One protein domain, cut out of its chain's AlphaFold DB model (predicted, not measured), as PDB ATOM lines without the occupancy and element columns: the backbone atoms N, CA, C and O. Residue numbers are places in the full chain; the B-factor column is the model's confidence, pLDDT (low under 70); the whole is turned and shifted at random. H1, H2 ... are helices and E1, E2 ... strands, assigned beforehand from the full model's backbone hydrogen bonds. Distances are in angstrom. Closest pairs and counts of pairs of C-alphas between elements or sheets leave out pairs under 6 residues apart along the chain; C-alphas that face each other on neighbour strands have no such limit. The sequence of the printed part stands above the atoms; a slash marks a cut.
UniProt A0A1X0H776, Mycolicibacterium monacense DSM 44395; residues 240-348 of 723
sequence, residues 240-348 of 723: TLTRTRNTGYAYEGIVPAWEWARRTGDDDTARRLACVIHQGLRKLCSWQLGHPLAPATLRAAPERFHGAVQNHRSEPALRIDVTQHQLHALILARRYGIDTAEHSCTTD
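Overview. This is residues 240 to 348 of the 723 residues of a protein of Mycolicibacterium monacense DSM 44395 (UniProt A0A1X0H776). A helical hairpin, H1 and H2, makes the long body together with H4, which packs on H1 and on part of H2 in a three-helix bundle. At one end, where H2 ends and H4 begins, lies a head of loops with the short H3 and E1. The 109 printed residues hold four named helices and one named strand, in the order H1 H2 H3 E1 H4, mostly helix by class. The whole is compact, with a radius of gyration of the C-alphas of 14.4 A, yet elongated, spanning 45 by 25 by 21 A.

Arrangement. H1, residues 248 to 264, and H2, residues 267 to 285, form a hairpin: they touch at a shallow tilt of 25 degrees, opposite ways, the C-alphas of Trp 258 and Ala 270 being closest at 5.1 A. H3, residues 296 to 299, is apart from H2. E1, residues 317 to 319, pairs with no named strand. H4, residues 320 to 335, touches H1 at a shallow tilt of 16 degrees, the same way, closest at the C-alphas of Gly 248 and Gln 326, 4.2 A. With residues 326 to 333 alone H4 touches residues 277 to 284 of H2, opposite ways at a steep tilt of 40 degrees, closest at the C-alphas of Leu 281 and Leu 330, 7.3 A. H1, H2 and H4 form an up and down bundle, each running against the one before. Every O i to N i+4 pair is within hydrogen-bond range in H2 and H4, and 11 of 13 in H1; H3 is too short for such a pair.

Along the chain. H1 begins at C-alpha 248 (173.985, 232.733, 146.490) and is 25.0 A long, H2 26.4 A. H4, 22.3 A, ends at C-alpha 335 (179.042, 240.479, 159.451).

Size, cuts and confidence. The printed part has no cut. The C-alphas farthest apart, of Gly 265 and Pro 302, are 45.4 A apart. The link from H3 to E1 is long, 17 residues. Residues 295 to 296 and 339 to 348 have pLDDT under 70.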
ATOM      1  N   THR A 240     164.721 236.948 142.197       89.38
ATOM      2  CA  THR A 240     165.717 236.083 142.858       89.38
ATOM      3  C   THR A 240     165.104 234.973 143.728       89.38
ATOM      4  O   THR A 240     165.566 233.833 143.677       89.38
ATOM      5  N   LEU A 241     164.025 235.254 144.469       82.38
ATOM      6  CA  LEU A 241     163.374 234.270 145.347       82.38
ATOM      7  C   LEU A 241     162.724 233.099 144.592       82.38
ATOM      8  O   LEU A 241     162.756 231.966 145.076       82.38
ATOM      9  N   THR A 242     162.195 233.328 143.388       79.88
ATOM     10  CA  THR A 242     161.457 232.303 142.628       79.88
ATOM     11  C   THR A 242     162.351 231.477 141.703       79.88
ATOM     12  O   THR A 242     161.891 230.509 141.095       79.88
ATOM     13  N   ARG A 243     163.646 231.807 141.603       85.00
ATOM     14  CA  ARG A 243     164.605 231.051 140.787       85.00
ATOM     15  C   ARG A 243     164.779 229.627 141.321       85.00
ATOM     16  O   ARG A 243     164.822 229.392 142.526       85.00
ATOM     17  N   THR A 244     164.882 228.659 140.417       84.88
ATOM     18  CA  THR A 244     164.976 227.231 140.767       84.88
ATOM     19  C   THR A 244     166.403 226.765 141.035       84.88
ATOM     20  O   THR A 244     166.593 225.751 141.700       84.88
ATOM     21  N   ARG A 245     167.404 227.499 140.539       92.25
ATOM     22  CA  ARG A 245     168.823 227.265 140.827       92.25
ATOM     23  C   ARG A 245     169.310 228.142 141.978       92.25
ATOM     24  O   ARG A 245     168.634 229.094 142.360       92.25
ATOM     25  N   ASN A 246     170.468 227.799 142.530       94.69
ATOM     26  CA  ASN A 246     171.074 228.496 143.651       94.69
ATOM     27  C   ASN A 246     171.406 229.942 143.253       94.69
ATOM     28  O   ASN A 246     171.989 230.194 142.198       94.69
ATOM     29  N   THR A 247     171.006 230.886 144.100       94.75
ATOM     30  CA  THR A 247     171.159 232.329 143.883       94.75
ATOM     31  C   THR A 247     172.087 232.980 144.908       94.75
ATOM     32  O   THR A 247     171.979 234.178 145.152       94.75
ATOM     33  N   GLY A 248     173.021 232.226 145.502       95.06
ATOM     34  CA  GLY A 248     173.985 232.733 146.490       95.06
ATOM     35  C   GLY A 248     174.698 234.009 146.028       95.06
ATOM     36  O   GLY A 248     174.738 234.983 146.774       95.06
ATOM     37  N   TYR A 249     175.110 234.047 144.757       95.12
ATOM     38  CA  TYR A 249     175.759 235.206 144.131       95.12
ATOM     39  C   TYR A 249     174.914 236.493 144.197       95.12
ATOM     40  O   TYR A 249     175.456 237.591 144.256       95.12
ATOM     41  N   ALA A 250     173.579 236.390 144.184       97.00
ATOM     42  CA  ALA A 250     172.708 237.560 144.261       97.00
ATOM     43  C   ALA A 250     172.731 238.155 145.675       97.00
ATOM     44  O   ALA A 250     172.732 239.370 145.854       97.00
ATOM     45  N   TYR A 251     172.807 237.313 146.703       97.25
ATOM     46  CA  TYR A 251     172.846 237.783 148.085       97.25
ATOM     47  C   TYR A 251     174.173 238.457 148.449       97.25
ATOM     48  O   TYR A 251     174.178 239.310 149.332       97.25
ATOM     49  N   GLU A 252     175.257 238.182 147.718       96.06
ATOM     50  CA  GLU A 252     176.516 238.933 147.839       96.06
ATOM     51  C   GLU A 252     176.377 240.414 147.443       96.06
ATOM     52  O   GLU A 252     177.110 241.245 147.971       96.06
ATOM     53  N   GLY A 253     175.415 240.763 146.575       96.00
ATOM     54  CA  GLY A 253     175.102 242.152 146.209       96.00
ATOM     55  C   GLY A 253     173.915 242.754 146.975       96.00
ATOM     56  O   GLY A 253     173.927 243.939 147.310       96.00
ATOM     57  N   ILE A 254     172.904 241.945 147.314       98.06
ATOM     58  CA  ILE A 254     171.715 242.412 148.053       98.06
ATOM     59  C   ILE A 254     172.061 242.762 149.512       98.06
ATOM     60  O   ILE A 254     171.522 243.729 150.049       98.06
ATOM     61  N   VAL A 255     172.959 242.011 150.159       96.81
ATOM     62  CA  VAL A 255     173.362 242.274 151.553       96.81
ATOM     63  C   VAL A 255     174.051 243.643 151.716       96.81
ATOM     64  O   VAL A 255     173.629 244.402 152.589       96.81
ATOM     65  N   PRO A 256     175.042 244.027 150.887       97.00
ATOM     66  CA  PRO A 256     175.588 245.385 150.905       97.00
ATOM     67  C   PRO A 256     174.541 246.481 150.664       97.00
ATOM     68  O   PRO A 256     174.568 247.510 151.335       97.00
ATOM     69  N   ALA A 257     173.588 246.264 149.750       97.81
ATOM     70  CA  ALA A 257     172.512 247.224 149.494       97.81
ATOM     71  C   ALA A 257     171.586 247.407 150.706       97.81
ATOM     72  O   ALA A 257     171.183 248.528 151.014       97.81
ATOM     73  N   TRP A 258     171.287 246.316 151.420       96.25
ATOM     74  CA  TRP A 258     170.570 246.372 152.691       96.25
ATOM     75  C   TRP A 258     171.325 247.203 153.729       96.25
ATOM     76  O   TRP A 258     170.734 248.081 154.355       96.25
ATOM     77  N   GLU A 259     172.627 246.955 153.891       95.38
ATOM     78  CA  GLU A 259     173.432 247.670 154.881       95.38
ATOM     79  C   GLU A 259     173.522 249.160 154.544       95.38
ATOM     80  O   GLU A 259     173.422 250.001 155.437       95.38
ATOM     81  N   TRP A 260     173.649 249.493 153.256       96.56
ATOM     82  CA  TRP A 260     173.605 250.876 152.793       96.56
ATOM     83  C   TRP A 260     172.279 251.550 153.157       96.56
ATOM     84  O   TRP A 260     172.292 252.560 153.856       96.56
ATOM     85  N   ALA A 261     171.143 250.952 152.773       95.00
ATOM     86  CA  ALA A 261     169.810 251.478 153.078       95.00
ATOM     87  C   ALA A 261     169.596 251.678 154.589       95.00
ATOM     88  O   ALA A 261     169.078 252.705 155.023       95.00
ATOM     89  N   ARG A 262     170.064 250.729 155.410       92.62
ATOM     90  CA  ARG A 262     169.999 250.828 156.873       92.62
ATOM     91  C   ARG A 262     170.841 251.992 157.410       92.62
ATOM     92  O   ARG A 262     170.385 252.703 158.302       92.62
ATOM     93  N   ARG A 263     172.064 252.196 156.899       92.00
ATOM     94  CA  ARG A 263     172.963 253.289 157.330       92.00
ATOM     95  C   ARG A 263     172.463 254.669 156.907       92.00
ATOM     96  O   ARG A 263     172.689 255.629 157.638       92.00
ATOM     97  N   THR A 264     171.795 254.769 155.761       93.50
ATOM     98  CA  THR A 264     171.266 256.035 155.232       93.50
ATOM     99  C   THR A 264     169.839 256.349 155.688       93.50
ATOM    100  O   THR A 264     169.323 257.414 155.358       93.50
ATOM    101  N   GLY A 265     169.208 255.470 156.475       90.56
ATOM    102  CA  GLY A 265     167.873 255.689 157.041       90.56
ATOM    103  C   GLY A 265     166.710 255.392 156.089       90.56
ATOM    104  O   GLY A 265     165.587 255.821 156.354       90.56
ATOM    105  N   ASP A 266     166.944 254.652 155.001       91.38
ATOM    106  CA  ASP A 266     165.885 254.117 154.138       91.38
ATOM    107  C   ASP A 266     165.309 252.826 154.750       91.38
ATOM    108  O   ASP A 266     165.589 251.698 154.326       91.38
ATOM    109  N   ASP A 267     164.517 253.006 155.811       83.94
ATOM    110  CA  ASP A 267     163.959 251.911 156.607       83.94
ATOM    111  C   ASP A 267     163.049 250.975 155.785       83.94
ATOM    112  O   ASP A 267     162.913 249.794 156.115       83.94
ATOM    113  N   ASP A 268     162.385 251.487 154.748       82.50
ATOM    114  CA  ASP A 268     161.434 250.727 153.931       82.50
ATOM    115  C   ASP A 268     162.179 249.761 153.009       82.50
ATOM    116  O   ASP A 268     161.907 248.552 153.015       82.50
ATOM    117  N   THR A 269     163.181 250.269 152.289       88.19
ATOM    118  CA  THR A 269     164.078 249.443 151.480       88.19
ATOM    119  C   THR A 269     164.847 248.458 152.355       88.19
ATOM    120  O   THR A 269     164.915 247.273 152.022       88.19
ATOM    121  N   ALA A 270     165.369 248.897 153.506       88.56
ATOM    122  CA  ALA A 270     166.078 248.020 154.435       88.56
ATOM    123  C   ALA A 270     165.179 246.870 154.926       88.56
ATOM    124  O   ALA A 270     165.578 245.707 154.866       88.56
ATOM    125  N   ARG A 271     163.926 247.137 155.327       82.00
ATOM    126  CA  ARG A 271     162.976 246.069 155.704       82.00
ATOM    127  C   ARG A 271     162.719 245.094 154.560       82.00
ATOM    128  O   ARG A 271     162.730 243.879 154.772       82.00
ATOM    129  N   ARG A 272     162.513 245.608 153.349       83.38
ATOM    130  CA  ARG A 272     162.249 244.786 152.167       83.38
ATOM    131  C   ARG A 272     163.430 243.877 151.830       83.38
ATOM    132  O   ARG A 272     163.249 242.666 151.693       83.38
ATOM    133  N   LEU A 273     164.632 244.440 151.730       90.94
ATOM    134  CA  LEU A 273     165.839 243.683 151.408       90.94
ATOM    135  C   LEU A 273     166.177 242.674 152.513       90.94
ATOM    136  O   LEU A 273     166.498 241.531 152.188       90.94
ATOM    137  N   ALA A 274     166.004 243.025 153.796       85.50
ATOM    138  CA  ALA A 274     166.174 242.090 154.915       85.50
ATOM    139  C   ALA A 274     165.299 240.844 154.745       85.50
ATOM    140  O   ALA A 274     165.762 239.715 154.918       85.50
ATOM    141  N   CYS A 275     164.037 241.042 154.354       79.00
ATOM    142  CA  CYS A 275     163.116 239.939 154.148       79.00
ATOM    143  C   CYS A 275     163.546 239.031 152.986       79.00
ATOM    144  O   CYS A 275     163.531 237.803 153.110       79.00
ATOM    145  N   VAL A 276     163.982 239.624 151.873       86.75
ATOM    146  CA  VAL A 276     164.475 238.876 150.710       86.75
ATOM    147  C   VAL A 276     165.734 238.081 151.053       86.75
ATOM    148  O   VAL A 276     165.838 236.912 150.677       86.75
ATOM    149  N   ILE A 277     166.668 238.683 151.794       90.81
ATOM    150  CA  ILE A 277     167.884 238.020 152.279       90.81
ATOM    151  C   ILE A 277     167.514 236.837 153.175       90.81
ATOM    152  O   ILE A 277     168.008 235.732 152.955       90.81
ATOM    153  N   HIS A 278     166.598 237.029 154.130       81.69
ATOM    154  CA  HIS A 278     166.159 235.967 155.030       81.69
ATOM    155  C   HIS A 278     165.555 234.783 154.276       81.69
ATOM    156  O   HIS A 278     166.017 233.652 154.421       81.69
ATOM    157  N   GLN A 279     164.524 235.031 153.463       79.12
ATOM    158  CA  GLN A 279     163.826 233.977 152.724       79.12
ATOM    159  C   GLN A 279     164.779 233.251 151.771       79.12
ATOM    160  O   GLN A 279     164.789 232.021 151.700       79.12
ATOM    161  N   GLY A 280     165.626 234.026 151.101       88.56
ATOM    162  CA  GLY A 280     166.662 233.564 150.205       88.56
ATOM    163  C   GLY A 280     167.667 232.624 150.836       88.56
ATOM    164  O   GLY A 280     167.740 231.450 150.480       88.56
ATOM    165  N   LEU A 281     168.432 233.128 151.802       89.75
ATOM    166  CA  LEU A 281     169.467 232.347 152.472       89.75
ATOM    167  C   LEU A 281     168.867 231.142 153.202       89.75
ATOM    168  O   LEU A 281     169.439 230.059 153.154       89.75
ATOM    169  N   ARG A 282     167.669 231.267 153.783       82.94
ATOM    170  CA  ARG A 282     166.956 230.147 154.417       82.94
ATOM    171  C   ARG A 282     166.583 229.051 153.418       82.94
ATOM    172  O   ARG A 282     166.782 227.872 153.715       82.94
ATOM    173  N   LYS A 283     166.088 229.420 152.231       83.50
ATOM    174  CA  LYS A 283     165.848 228.483 151.122       83.50
ATOM    175  C   LYS A 283     167.142 227.788 150.717       83.50
ATOM    176  O   LYS A 283     167.171 226.564 150.633       83.50
ATOM    177  N   LEU A 284     168.217 228.544 150.524       90.50
ATOM    178  CA  LEU A 284     169.505 227.997 150.113       90.50
ATOM    179  C   LEU A 284     170.134 227.084 151.189       90.50
ATOM    180  O   LEU A 284     170.702 226.042 150.864       90.50
ATOM    181  N   CYS A 285     169.951 227.382 152.478       89.38
ATOM    182  CA  CYS A 285     170.338 226.493 153.578       89.38
ATOM    183  C   CYS A 285     169.514 225.194 153.619       89.38
ATOM    184  O   CYS A 285     169.968 224.198 154.172       89.38
ATOM    185  N   SER A 286     168.316 225.151 153.027       84.88
ATOM    186  CA  SER A 286     167.572 223.891 152.873       84.88
ATOM    187  C   SER A 286     168.159 222.963 151.798       84.88
ATOM    188  O   SER A 286     167.764 221.803 151.722       84.88
ATOM    189  N   TRP A 287     169.096 223.451 150.976       91.31
ATOM    190  CA  TRP A 287     169.803 222.682 149.938       91.31
ATOM    191  C   TRP A 287     171.252 222.359 150.326       91.31
ATOM    192  O   TRP A 287     172.022 221.841 149.516       91.31
ATOM    193  N   GLN A 288     171.634 222.692 151.559       93.94
ATOM    194  CA  GLN A 288     172.944 222.396 152.112       93.94
ATOM    195  C   GLN A 288     172.933 221.018 152.782       93.94
ATOM    196  O   GLN A 288     172.078 220.717 153.617       93.94
ATOM    197  N   LEU A 289     173.903 220.180 152.429       93.38
ATOM    198  CA  LEU A 289     174.048 218.837 152.978       93.38
ATOM    199  C   LEU A 289     174.446 218.907 154.454       93.38
ATOM    200  O   LEU A 289     175.280 219.725 154.848       93.38
ATOM    201  N   GLY A 290     173.825 218.058 155.271       87.62
ATOM    202  CA  GLY A 290     173.958 218.068 156.730       87.62
ATOM    203  C   GLY A 290     173.227 219.225 157.422       87.62
ATOM    204  O   GLY A 290     173.178 219.268 158.650       87.62
ATOM    205  N   HIS A 291     172.624 220.165 156.680       87.12
ATOM    206  CA  HIS A 291     171.983 221.314 157.306       87.12
ATOM    207  C   HIS A 291     170.635 220.927 157.936       87.12
ATOM    208  O   HIS A 291     169.809 220.295 157.277       87.12
ATOM    209  N   PRO A 292     170.316 221.363 159.165       75.56
ATOM    210  CA  PRO A 292     169.094 220.940 159.848       75.56
ATOM    211  C   PRO A 292     167.772 221.336 159.175       75.56
ATOM    212  O   PRO A 292     166.728 220.764 159.486       75.56
ATOM    213  N   LEU A 293     167.801 222.334 158.286       74.75
ATOM    214  CA  LEU A 293     166.644 222.737 157.477       74.75
ATOM    215  C   LEU A 293     166.471 221.904 156.213       74.75
ATOM    216  O   LEU A 293     165.430 222.012 155.565       74.75
ATOM    217  N   ALA A 294     167.476 221.117 155.838       79.44
ATOM    218  CA  ALA A 294     167.445 220.304 154.640       79.44
ATOM    219  C   ALA A 294     166.478 219.112 154.801       79.44
ATOM    220  O   ALA A 294     166.135 218.744 155.931       79.44
ATOM    221  N   PRO A 295     165.969 218.526 153.699       66.88
ATOM    222  CA  PRO A 295     165.230 217.260 153.740       66.88
ATOM    223  C   PRO A 295     166.035 216.143 154.415       66.88
ATOM    224  O   PRO A 295     167.263 216.210 154.460       66.88
ATOM    225  N   ALA A 296     165.353 215.096 154.892       67.00
ATOM    226  CA  ALA A 296     165.978 213.960 155.580       67.00
ATOM    227  C   ALA A 296     167.153 213.354 154.790       67.00
ATOM    228  O   ALA A 296     168.220 213.131 155.358       67.00
ATOM    229  N   THR A 297     166.997 213.201 153.473       72.62
ATOM    230  CA  THR A 297     168.035 212.696 152.561       72.62
ATOM    231  C   THR A 297     169.321 213.521 152.588       72.62
ATOM    232  O   THR A 297     170.409 212.965 152.695       72.62
ATOM    233  N   LEU A 298     169.214 214.852 152.545       82.12
ATOM    234  CA  LEU A 298     170.374 215.746 152.598       82.12
ATOM    235  C   LEU A 298     170.953 215.857 154.010       82.12
ATOM    236  O   LEU A 298     172.162 216.014 154.158       82.12
ATOM    237  N   ARG A 299     170.115 215.774 155.054       83.00
ATOM    238  CA  ARG A 299     170.577 215.752 156.453       83.00
ATOM    239  C   ARG A 299     171.413 214.512 156.750       83.00
ATOM    240  O   ARG A 299     172.422 214.620 157.434       83.00
ATOM    241  N   ALA A 300     171.007 213.367 156.209       76.00
ATOM    242  CA  ALA A 300     171.694 212.088 156.356       76.00
ATOM    243  C   ALA A 300     172.860 211.898 155.365       76.00
ATOM    244  O   ALA A 300     173.427 210.807 155.295       76.00
ATOM    245  N   ALA A 301     173.219 212.925 154.585       87.25
ATOM    246  CA  ALA A 301     174.344 212.836 153.666       87.25
ATOM    247  C   ALA A 301     175.653 212.524 154.422       87.25
ATOM    248  O   ALA A 301     175.808 212.948 155.571       87.25
ATOM    249  N   PRO A 302     176.617 211.824 153.791       87.75
ATOM    250  CA  PRO A 302     177.902 211.526 154.416       87.75
ATOM    251  C   PRO A 302     178.607 212.786 154.935       87.75
ATOM    252  O   PRO A 302     178.674 213.791 154.223       87.75
ATOM    253  N   GLU A 303     179.198 212.710 156.131       87.81
ATOM    254  CA  GLU A 303     179.828 213.855 156.819       87.81
ATOM    255  C   GLU A 303     180.860 214.596 155.962       87.81
ATOM    256  O   GLU A 303     180.948 215.821 156.010       87.81
ATOM    257  N   ARG A 304     181.588 213.883 155.090       88.62
ATOM    258  CA  ARG A 304     182.564 214.493 154.167       88.62
ATOM    259  C   ARG A 304     181.965 215.562 153.240       88.62
ATOM    260  O   ARG A 304     182.701 216.403 152.733       88.62
ATOM    261  N   PHE A 305     180.655 215.513 152.994       92.75
ATOM    262  CA  PHE A 305     179.932 216.467 152.153       92.75
ATOM    263  C   PHE A 305     179.151 217.512 152.958       92.75
ATOM    264  O   PHE A 305     178.516 218.384 152.364       92.75
ATOM    265  N   HIS A 306     179.179 217.457 154.293       92.44
ATOM    266  CA  HIS A 306     178.475 218.437 155.117       92.44
ATOM    267  C   HIS A 306     178.970 219.853 154.825       92.44
ATOM    268  O   HIS A 306     180.161 220.120 154.648       92.44
ATOM    269  N   GLY A 307     178.014 220.770 154.724       91.56
ATOM    270  CA  GLY A 307     178.261 222.160 154.371       91.56
ATOM    271  C   GLY A 307     178.328 222.439 152.866       91.56
ATOM    272  O   GLY A 307     178.192 223.603 152.483       91.56
ATOM    273  N   ALA A 308     178.485 221.420 152.015       94.56
ATOM    274  CA  ALA A 308     178.362 221.584 150.570       94.56
ATOM    275  C   ALA A 308     176.903 221.832 150.171       94.56
ATOM    276  O   ALA A 308     175.971 221.399 150.852       94.56
ATOM    277  N   VAL A 309     176.704 222.539 149.062       94.94
ATOM    278  CA  VAL A 309     175.379 223.010 148.654       94.94
ATOM    279  C   VAL A 309     175.065 222.578 147.229       94.94
ATOM    280  O   VAL A 309     175.882 222.741 146.322       94.94
ATOM    281  N   GLN A 310     173.852 222.068 147.021       94.50
ATOM    282  CA  GLN A 310     173.345 221.764 145.688       94.50
ATOM    283  C   GLN A 310     173.035 223.039 144.889       94.50
ATOM    284  O   GLN A 310     172.503 224.025 145.410       94.50
ATOM    285  N   ASN A 311     173.302 222.997 143.580       94.00
ATOM    286  CA  ASN A 311     172.907 224.072 142.664       94.00
ATOM    287  C   ASN A 311     171.399 224.076 142.381       94.00
ATOM    288  O   ASN A 311     170.819 225.104 142.050       94.00
ATOM    289  N   HIS A 312     170.762 222.917 142.472       89.75
ATOM    290  CA  HIS A 312     169.328 222.740 142.317       89.75
ATOM    291  C   HIS A 312     168.892 221.643 143.285       89.75
ATOM    292  O   HIS A 312     169.602 220.652 143.441       89.75
ATOM    293  N   ARG A 313     167.709 221.775 143.892       80.19
ATOM    294  CA  ARG A 313     167.203 220.858 144.937       80.19
ATOM    295  C   ARG A 313     167.195 219.363 144.581       80.19
ATOM    296  O   ARG A 313     167.095 218.524 145.463       80.19
ATOM    297  N   SER A 314     167.220 219.037 143.291       75.81
ATOM    298  CA  SER A 314     167.158 217.666 142.769       75.81
ATOM    299  C   SER A 314     168.438 217.222 142.060       75.81
ATOM    300  O   SER A 314     168.467 216.124 141.515       75.81
ATOM    301  N   GLU A 315     169.462 218.074 141.989       86.75
ATOM    302  CA  GLU A 315     170.721 217.757 141.309       86.75
ATOM    303  C   GLU A 315     171.746 217.276 142.352       86.75
ATOM    304  O   GLU A 315     172.056 218.020 143.286       86.75
ATOM    305  N   PRO A 316     172.284 216.048 142.237       90.31
ATOM    306  CA  PRO A 316     173.290 215.525 143.167       90.31
ATOM    307  C   PRO A 316     174.691 216.120 142.951       90.31
ATOM    308  O   PRO A 316     175.576 215.917 143.777       90.31
ATOM    309  N   ALA A 317     174.914 216.862 141.867       93.69
ATOM    310  CA  ALA A 317     176.188 217.518 141.610       93.69
ATOM    311  C   ALA A 317     176.432 218.669 142.605       93.69
ATOM    312  O   ALA A 317     175.645 219.618 142.711       93.69
ATOM    313  N   LEU A 318     177.553 218.593 143.319       96.06
ATOM    314  CA  LEU A 318     178.060 219.625 144.215       96.06
ATOM    315  C   LEU A 318     179.231 220.322 143.546       96.06
ATOM    316  O   LEU A 318     180.298 219.732 143.399       96.06
ATOM    317  N   ARG A 319     179.045 221.591 143.183       95.56
ATOM    318  CA  ARG A 319     180.118 222.413 142.621       95.56
ATOM    319  C   ARG A 319     180.724 223.324 143.670       95.56
ATOM    320  O   ARG A 319     180.006 223.900 144.495       95.56
ATOM    321  N   ILE A 320     182.037 223.510 143.592       94.94
ATOM    322  CA  ILE A 320     182.764 224.346 144.547       94.94
ATOM    323  C   ILE A 320     182.299 225.810 144.519       94.94
ATOM    324  O   ILE A 320     182.154 226.412 145.582       94.94
ATOM    325  N   ASP A 321     181.968 226.352 143.338       94.62
ATOM    326  CA  ASP A 321     181.485 227.733 143.174       94.62
ATOM    327  C   ASP A 321     180.146 227.969 143.881       94.62
ATOM    328  O   ASP A 321     179.970 228.966 144.572       94.62
ATOM    329  N   VAL A 322     179.219 227.014 143.798       96.06
ATOM    330  CA  VAL A 322     177.893 227.128 144.430       96.06
ATOM    331  C   VAL A 322     178.027 227.210 145.949       96.06
ATOM    332  O   VAL A 322     177.389 228.041 146.596       96.06
ATOM    333  N   THR A 323     178.899 226.373 146.516       95.44
ATOM    334  CA  THR A 323     179.193 226.396 147.952       95.44
ATOM    335  C   THR A 323     179.884 227.702 148.347       95.44
ATOM    336  O   THR A 323     179.531 228.291 149.366       95.44
ATOM    337  N   GLN A 324     180.837 228.177 147.540       95.75
ATOM    338  CA  GLN A 324     181.577 229.410 147.802       95.75
ATOM    339  C   GLN A 324     180.679 230.655 147.783       95.75
ATOM    340  O   GLN A 324     180.764 231.459 148.710       95.75
ATOM    341  N   HIS A 325     179.800 230.802 146.791       96.25
ATOM    342  CA  HIS A 325     178.907 231.960 146.697       96.25
ATOM    343  C   HIS A 325     177.933 232.041 147.879       96.25
ATOM    344  O   HIS A 325     177.792 233.076 148.532       96.25
ATOM    345  N   GLN A 326     177.284 230.924 148.221       95.31
ATOM    346  CA  GLN A 326     176.376 230.886 149.369       95.31
ATOM    347  C   GLN A 326     177.101 231.143 150.693       95.31
ATOM    348  O   GLN A 326     176.578 231.850 151.554       95.31
ATOM    349  N   LEU A 327     178.307 230.593 150.855       94.75
ATOM    350  CA  LEU A 327     179.152 230.863 152.012       94.75
ATOM    351  C   LEU A 327     179.462 232.358 152.137       94.75
ATOM    352  O   LEU A 327     179.331 232.915 153.224       94.75
ATOM    353  N   HIS A 328     179.853 233.011 151.044       95.44
ATOM    354  CA  HIS A 328     180.182 234.430 151.068       95.44
ATOM    355  C   HIS A 328     178.966 235.286 151.445       95.44
ATOM    356  O   HIS A 328     179.064 236.132 152.334       95.44
ATOM    357  N   ALA A 329     177.799 235.003 150.864       95.38
ATOM    358  CA  ALA A 329     176.562 235.681 151.231       95.38
ATOM    359  C   ALA A 329     176.209 235.522 152.724       95.38
ATOM    360  O   ALA A 329     175.786 236.484 153.365       95.38
ATOM    361  N   LEU A 330     176.427 234.333 153.301       92.25
ATOM    362  CA  LEU A 330     176.231 234.083 154.734       92.25
ATOM    363  C   LEU A 330     177.239 234.845 155.605       92.25
ATOM    364  O   LEU A 330     176.851 235.385 156.641       92.25
ATOM    365  N   ILE A 331     178.510 234.924 155.190       92.50
ATOM    366  CA  ILE A 331     179.534 235.728 155.877       92.50
ATOM    367  C   ILE A 331     179.117 237.201 155.899       92.50
ATOM    368  O   ILE A 331     179.147 237.821 156.959       92.50
ATOM    369  N   LEU A 332     178.677 237.754 154.764       92.94
ATOM    370  CA  LEU A 332     178.222 239.144 154.684       92.94
ATOM    371  C   LEU A 332     176.994 239.384 155.572       92.94
ATOM    372  O   LEU A 332     176.986 240.327 156.363       92.94
ATOM    373  N   ALA A 333     175.982 238.513 155.496       90.44
ATOM    374  CA  ALA A 333     174.769 238.646 156.303       90.44
ATOM    375  C   ALA A 333     175.073 238.589 157.809       90.44
ATOM    376  O   ALA A 333     174.528 239.375 158.585       90.44
ATOM    377  N   ARG A 334     175.992 237.703 158.219       86.62
ATOM    378  CA  ARG A 334     176.467 237.613 159.604       86.62
ATOM    379  C   ARG A 334     177.248 238.859 160.018       86.62
ATOM    380  O   ARG A 334     177.008 239.381 161.103       86.62
ATOM    381  N   ARG A 335     178.163 239.334 159.171       86.69
ATOM    382  CA  ARG A 335     179.042 240.479 159.451       86.69
ATOM    383  C   ARG A 335     178.263 241.755 159.721       86.69
ATOM    384  O   ARG A 335     178.597 242.475 160.657       86.69
ATOM    385  N   TYR A 336     177.236 242.027 158.923       87.06
ATOM    386  CA  TYR A 336     176.402 243.214 159.114       87.06
ATOM    387  C   TYR A 336     175.261 242.999 160.112       87.06
ATOM    388  O   TYR A 336     174.429 243.883 160.289       87.06
ATOM    389  N   GLY A 337     175.228 241.843 160.787       76.75
ATOM    390  CA  GLY A 337     174.255 241.564 161.833       76.75
ATOM    391  C   GLY A 337     172.823 241.635 161.323       76.75
ATOM    392  O   GLY A 337     171.980 242.217 162.000       76.75
ATOM    393  N   ILE A 338     172.548 241.072 160.138       75.06
ATOM    394  CA  ILE A 338     171.177 240.943 159.636       75.06
ATOM    395  C   ILE A 338     170.435 239.974 160.560       75.06
ATOM    396  O   ILE A 338     170.366 238.771 160.307       75.06
ATOM    397  N   ASP A 339     169.890 240.510 161.651       57.03
ATOM    398  CA  ASP A 339     168.922 239.828 162.487       57.03
ATOM    399  C   ASP A 339     167.560 239.944 161.797       57.03
ATOM    400  O   ASP A 339     166.811 240.924 161.882       57.03
ATOM    401  N   THR A 340     167.249 238.901 161.042       48.03
ATOM    402  CA  THR A 340     166.004 238.774 160.293       48.03
ATOM    403  C   THR A 340     164.769 238.706 161.202       48.03
ATOM    404  O   THR A 340     163.652 238.728 160.693       48.03
ATOM    405  N   ALA A 341     164.950 238.635 162.531       40.31
ATOM    406  CA  ALA A 341     163.895 238.644 163.543       40.31
ATOM    407  C   ALA A 341     163.282 240.029 163.813       40.31
ATOM    408  O   ALA A 341     162.206 240.102 164.409       40.31
ATOM    409  N   GLU A 342     163.933 241.122 163.401       43.41
ATOM    410  CA  GLU A 342     163.451 242.491 163.664       43.41
ATOM    411  C   GLU A 342     162.571 243.069 162.541       43.41
ATOM    412  O   GLU A 342     161.881 244.069 162.737       43.41
ATOM    413  N   HIS A 343     162.536 242.429 161.368       45.41
ATOM    414  CA  HIS A 343     161.954 243.011 160.156       45.41
ATOM    415  C   HIS A 343     160.736 242.195 159.685       45.41
ATOM    416  O   HIS A 343     160.871 241.080 159.187       45.41
ATOM    417  N   SER A 344     159.523 242.746 159.840       41.88
ATOM    418  CA  SER A 344     158.264 242.103 159.413       41.88
ATOM    419  C   SER A 344     158.274 241.766 157.921       41.88
ATOM    420  O   SER A 344     158.178 242.648 157.073       41.88
ATOM    421  N   CYS A 345     158.325 240.471 157.605       53.97
ATOM    422  CA  CYS A 345     158.256 239.909 156.253       53.97
ATOM    423  C   CYS A 345     156.831 239.898 155.661       53.97
ATOM    424  O   CYS A 345     156.428 238.956 154.977       53.97
ATOM    425  N   THR A 346     156.022 240.914 155.952       41.56
ATOM    426  CA  THR A 346     154.673 241.038 155.395       41.56
ATOM    427  C   THR A 346     154.754 241.714 154.032       41.56
ATOM    428  O   THR A 346     155.066 242.897 153.946       41.56
ATOM    429  N   THR A 347     154.472 240.964 152.968       35.03
ATOM    430  CA  THR A 347     154.470 241.404 151.561       35.03
ATOM    431  C   THR A 347     153.240 242.247 151.193       35.03
ATOM    432  O   THR A 347     152.665 242.055 150.127       35.03
ATOM    433  N   ASP A 348     152.782 243.125 152.085       31.55
ATOM    434  CA  ASP A 348     151.613 243.973 151.844       31.55
ATOM    435  C   ASP A 348     152.067 245.440 151.845       31.55
ATOM    436  O   ASP A 348     152.484 245.969 152.876       31.55
TER     437      ASP A 348